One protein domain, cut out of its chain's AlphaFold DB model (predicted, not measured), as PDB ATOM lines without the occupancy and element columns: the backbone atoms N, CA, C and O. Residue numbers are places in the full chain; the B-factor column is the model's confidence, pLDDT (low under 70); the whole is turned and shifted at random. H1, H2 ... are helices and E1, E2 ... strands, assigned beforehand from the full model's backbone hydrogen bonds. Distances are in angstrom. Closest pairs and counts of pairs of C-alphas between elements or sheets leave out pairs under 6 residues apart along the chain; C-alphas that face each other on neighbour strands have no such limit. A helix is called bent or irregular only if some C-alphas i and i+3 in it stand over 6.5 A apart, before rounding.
ATOM      1  N   GLN A   4     147.287 179.024 118.916       95.06
ATOM      2  CA  GLN A   4     147.989 180.163 118.324       95.06
ATOM      3  C   GLN A   4     149.445 179.774 118.035       95.06
ATOM      4  O   GLN A   4     150.079 179.052 118.809       95.06
ATOM      5  N   ARG A   5     149.996 180.259 116.917       97.25
ATOM      6  CA  ARG A   5     151.406 180.061 116.559       97.25
ATOM      7  C   ARG A   5     152.275 181.125 117.226       97.25
ATOM      8  O   ARG A   5     152.018 182.319 117.082       97.25
ATOM      9  N   CYS A   6     153.310 180.713 117.954       95.75
ATOM     10  CA  CYS A   6     154.279 181.645 118.527       95.75
ATOM     11  C   CYS A   6     155.229 182.144 117.419       95.75
ATOM     12  O   CYS A   6     155.942 181.329 116.842       95.75
ATOM     13  N   PRO A   7     155.329 183.454 117.140       95.06
ATOM     14  CA  PRO A   7     156.179 183.989 116.072       95.06
ATOM     15  C   PRO A   7     157.680 183.861 116.363       95.06
ATOM     16  O   PRO A   7     158.490 184.094 115.476       95.06
ATOM     17  N   ARG A   8     158.069 183.509 117.599       91.50
ATOM     18  CA  ARG A   8     159.477 183.399 118.005       91.50
ATOM     19  C   ARG A   8     160.023 181.974 117.922       91.50
ATOM     20  O   ARG A   8     161.081 181.784 117.346       91.50
ATOM     21  N   CYS A   9     159.319 180.985 118.479       96.19
ATOM     22  CA  CYS A   9     159.717 179.573 118.365       96.19
ATOM     23  C   CYS A   9     159.009 178.829 117.227       96.19
ATOM     24  O   CYS A   9     159.292 177.664 116.995       96.19
ATOM     25  N   THR A  10     158.072 179.473 116.528       96.06
ATOM     26  CA  THR A  10     157.258 178.928 115.424       96.06
ATOM     27  C   THR A  10     156.298 177.784 115.770       96.06
ATOM     28  O   THR A  10     155.494 177.418 114.911       96.06
ATOM     29  N   HIS A  11     156.303 177.281 117.010       97.31
ATOM     30  CA  HIS A  11     155.406 176.221 117.478       97.31
ATOM     31  C   HIS A  11     153.940 176.677 117.565       97.31
ATOM     32  O   HIS A  11     153.649 177.815 117.957       97.31
ATOM     33  N   GLN A  12     153.022 175.761 117.250       97.31
ATOM     34  CA  GLN A  12     151.582 175.921 117.452       97.31
ATOM     35  C   GLN A  12     151.206 175.398 118.842       97.31
ATOM     36  O   GLN A  12     151.413 174.228 119.142       97.31
ATOM     37  N   LEU A  13     150.700 176.276 119.709       96.25
ATOM     38  CA  LEU A  13     150.472 175.986 121.127       96.25
ATOM     39  C   LEU A  13     149.031 176.348 121.531       96.25
ATOM     40  O   LEU A  13     148.415 177.211 120.894       96.25
ATOM     41  N   PRO A  14     148.467 175.726 122.584       96.50
ATOM     42  CA  PRO A  14     147.169 176.130 123.122       96.50
ATOM     43  C   PRO A  14     147.228 177.565 123.667       96.50
ATOM     44  O   PRO A  14     148.268 177.991 124.170       96.50
ATOM     45  N   LEU A  15     146.112 178.304 123.626       94.25
ATOM     46  CA  LEU A  15     146.066 179.698 124.111       94.25
ATOM     47  C   LEU A  15     146.525 179.864 125.573       94.25
ATOM     48  O   LEU A  15     147.117 180.886 125.903       94.25
ATOM     49  N   ALA A  16     146.345 178.845 126.422       94.44
ATOM     50  CA  ALA A  16     146.828 178.840 127.807       94.44
ATOM     51  C   ALA A  16     148.366 178.918 127.937       94.44
ATOM     52  O   ALA A  16     148.883 179.283 128.989       94.44
ATOM     53  N   ALA A  17     149.114 178.605 126.873       95.75
ATOM     54  CA  ALA A  17     150.570 178.731 126.834       95.75
ATOM     55  C   ALA A  17     151.051 180.166 126.541       95.75
ATOM     56  O   ALA A  17     152.258 180.393 126.428       95.75
ATOM     57  N   PHE A  18     150.139 181.132 126.393       95.69
ATOM     58  CA  PHE A  18     150.439 182.542 126.150       95.69
ATOM     59  C   PHE A  18     150.031 183.372 127.376       95.69
ATOM     60  O   PHE A  18     148.931 183.198 127.894       95.69
ATOM     61  N   PRO A  19     150.883 184.297 127.855       91.56
ATOM     62  CA  PRO A  19     150.570 185.104 129.025       91.56
ATOM     63  C   PRO A  19     149.407 186.045 128.723       91.56
ATOM     64  O   PRO A  19     149.378 186.692 127.673       91.56
ATOM     65  N   GLU A  20     148.484 186.162 129.667       90.38
ATOM     66  CA  GLU A  20     147.354 187.073 129.554       90.38
ATOM     67  C   GLU A  20     147.831 188.529 129.665       90.38
ATOM     68  O   GLU A  20     148.629 188.890 130.537       90.38
ATOM     69  N   ARG A  21     147.395 189.380 128.732       84.88
ATOM     70  CA  ARG A  21     147.684 190.820 128.746       84.88
ATOM     71  C   ARG A  21     146.510 191.598 129.325       84.88
ATOM     72  O   ARG A  21     145.399 191.096 129.465       84.88
ATOM     73  N   HIS A  22     146.753 192.880 129.593       69.88
ATOM     74  CA  HIS A  22     145.699 193.823 129.952       69.88
ATOM     75  C   HIS A  22     144.544 193.724 128.933       69.88
ATOM     76  O   HIS A  22     144.781 193.876 127.732       69.88
ATOM     77  N   ARG A  23     143.310 193.494 129.413       75.94
ATOM     78  CA  ARG A  23     142.078 193.210 128.631       75.94
ATOM     79  C   ARG A  23     141.895 191.764 128.125       75.94
ATOM     80  O   ARG A  23     141.196 191.573 127.134       75.94
ATOM     81  N   GLY A  24     142.515 190.769 128.760       77.06
ATOM     82  CA  GLY A  24     142.212 189.346 128.528       77.06
ATOM     83  C   GLY A  24     142.670 188.785 127.178       77.06
ATOM     84  O   GLY A  24     142.287 187.685 126.790       77.06
ATOM     85  N   LYS A  25     143.482 189.536 126.421       74.75
ATOM     86  CA  LYS A  25     144.036 189.061 125.146       74.75
ATOM     87  C   LYS A  25     145.299 188.229 125.400       74.75
ATOM     88  O   LYS A  25     146.144 188.670 126.190       74.75
ATOM     89  N   PRO A  26     145.478 187.083 124.719       78.31
ATOM     90  CA  PRO A  26     146.712 186.313 124.808       78.31
ATOM     91  C   PRO A  26     147.888 187.138 124.272       78.31
ATOM     92  O   PRO A  26     147.755 187.944 123.348       78.31
ATOM     93  N   GLY A  27     149.058 186.975 124.884       86.81
ATOM     94  CA  GLY A  27     150.276 187.640 124.445       86.81
ATOM     95  C   GLY A  27     150.747 187.191 123.058       86.81
ATOM     96  O   GLY A  27     150.396 186.126 122.565       86.81
ATOM     97  N   ASN A  28     151.616 187.994 122.435       91.00
ATOM     98  CA  ASN A  28     152.162 187.682 121.106       91.00
ATOM     99  C   ASN A  28     153.198 186.544 121.116       91.00
ATOM    100  O   ASN A  28     153.542 186.045 120.056       91.00
ATOM    101  N   TYR A  29     153.724 186.152 122.278       94.81
ATOM    102  CA  TYR A  29     154.735 185.100 122.422       94.81
ATOM    103  C   TYR A  29     154.262 184.087 123.456       94.81
ATOM    104  O   TYR A  29     153.609 184.484 124.423       94.81
ATOM    105  N   CYS A  30     154.635 182.816 123.297       96.31
ATOM    106  CA  CYS A  30     154.413 181.832 124.352       96.31
ATOM    107  C   CYS A  30     155.167 182.224 125.634       96.31
ATOM    108  O   CYS A  30     156.117 183.016 125.596       96.31
ATOM    109  N   THR A  31     154.757 181.670 126.771       94.88
ATOM    110  CA  THR A  31     155.303 181.990 128.097       94.88
ATOM    111  C   THR A  31     156.824 181.855 128.156       94.88
ATOM    112  O   THR A  31     157.488 182.734 128.711       94.88
ATOM    113  N   ASP A  32     157.394 180.826 127.527       94.19
ATOM    114  CA  ASP A  32     158.843 180.601 127.502       94.19
ATOM    115  C   ASP A  32     159.569 181.647 126.663       94.19
ATOM    116  O   ASP A  32     160.450 182.344 127.165       94.19
ATOM    117  N   CYS A  33     159.105 181.888 125.436       95.19
ATOM    118  CA  CYS A  33     159.641 182.945 124.579       95.19
ATOM    119  C   CYS A  33     159.513 184.340 125.215       95.19
ATOM    120  O   CYS A  33     160.415 185.168 125.084       95.19
ATOM    121  N   ALA A  34     158.418 184.619 125.927       92.81
ATOM    122  CA  ALA A  34     158.220 185.871 126.654       92.81
ATOM    123  C   ALA A  34     159.162 185.997 127.866       92.81
ATOM    124  O   ALA A  34     159.586 187.098 128.228       92.81
ATOM    125  N   ARG A  35     159.483 184.883 128.530       93.12
ATOM    126  CA  ARG A  35     160.450 184.822 129.635       93.12
ATOM    127  C   ARG A  35     161.864 185.081 129.128       93.12
ATOM    128  O   ARG A  35     162.544 185.941 129.686       93.12
ATOM    129  N   ASP A  36     162.257 184.423 128.047       90.69
ATOM    130  CA  ASP A  36     163.575 184.587 127.434       90.69
ATOM    131  C   ASP A  36     163.755 185.976 126.845       90.69
ATOM    132  O   ASP A  36     164.776 186.613 127.091       90.69
ATOM    133  N   TYR A  37     162.732 186.511 126.174       87.81
ATOM    134  CA  TYR A  37     162.738 187.901 125.724       87.81
ATOM    135  C   TYR A  37     162.984 188.868 126.888       87.81
ATOM    136  O   TYR A  37     163.843 189.735 126.787       87.81
ATOM    137  N   ARG A  38     162.304 188.694 128.031       86.62
ATOM    138  CA  ARG A  38     162.517 189.537 129.223       86.62
ATOM    139  C   ARG A  38     163.914 189.383 129.827       86.62
ATOM    140  O   ARG A  38     164.457 190.370 130.320       86.62
ATOM    141  N   ARG A  39     164.492 188.176 129.815       87.00
ATOM    142  CA  ARG A  39     165.874 187.930 130.267       87.00
ATOM    143  C   ARG A  39     166.875 188.637 129.357       87.00
ATOM    144  O   ARG A  39     167.682 189.418 129.850       87.00
ATOM    145  N   GLN A  40     166.750 188.437 128.047       84.75
ATOM    146  CA  GLN A  40     167.615 189.057 127.044       84.75
ATOM    147  C   GLN A  40     167.492 190.582 127.041       84.75
ATOM    148  O   GLN A  40     168.493 191.281 126.967       84.75
ATOM    149  N   TRP A  41     166.284 191.126 127.196       79.31
ATOM    150  CA  TRP A  41     166.073 192.575 127.215       79.31
ATOM    151  C   TRP A  41     166.787 193.266 128.387       79.31
ATOM    152  O   TRP A  41     167.276 194.387 128.241       79.31
ATOM    153  N   LYS A  42     166.916 192.580 129.534       73.06
ATOM    154  CA  LYS A  42     167.701 193.064 130.681       73.06
ATOM    155  C   LYS A  42     169.206 193.080 130.404       73.06
ATOM    156  O   LYS A  42     169.886 193.961 130.917       73.06
ATOM    157  N   THR A  43     169.719 192.131 129.621       73.62
ATOM    158  CA  THR A  43     171.152 192.029 129.299       73.62
ATOM    159  C   THR A  43     171.556 192.879 128.090       73.62
ATOM    160  O   THR A  43     172.675 193.372 128.048       73.62
TER     161      THR A  43
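AT A GLANCE: This is residues 4 to 43 of the 187 residues of an uncharacterized protein of Pseudonocardia asaccharolytica DSM 44247 = NBRC 16224 (UniProt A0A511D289). A small body of loops has one helix, H1, leading out of it, and the last part of that helix, residues 38 to 43, sticks out free. In the body, residues 4 to 14 fold back on themselves so that the short strand E1 comes beside residues 4 to 5, and the unnamed residues 15 to 30 then loop round to the start of H1. The printed part has 40 residues, with one named strand and one named helix in the order E1, H1; under half of the residues are in named elements, and the class is mostly helix. The whole is compact, with a radius of gyration of the C-alphas of 10.2 A, and flat, spanning 28 by 24 by 12 A.

IN THESE COORDINATES: The printed part begins at Gln 4, with its C-alpha at (147.989, 180.163, 118.324). E1 is residues 12 to 14, 7.2 A from first to last C-alpha, and begins with C-alpha 12 at (151.582, 175.921, 117.452). H1 is residues 31 to 43, 18.8 A long by the same measure, from C-alpha 31 at (155.303, 181.990, 128.097) to C-alpha 43 at (171.152, 192.029, 129.299).

HOW THE PARTS SIT: Residues 4 to 5 pair with residues 12 to 13 of E1, antiparallel. E1 pairs with no named strand. E1 and H1 are apart, with no C-alpha of the one within 8 A of the other. In H1 every O i to N i+4 pair is within hydrogen-bond range, and the helix is not bent. Residues 38 to 43, which belong to H1, stand free.

THE WHOLE: The two C-alphas farthest apart are those of Pro 14 and Thr 43, at 29.4 A. The printed part has no cut. The link from E1 to H1, 16 residues, is long. The mean pLDDT of the printed part is 89.5, and one printed residue, His 22, is under 70.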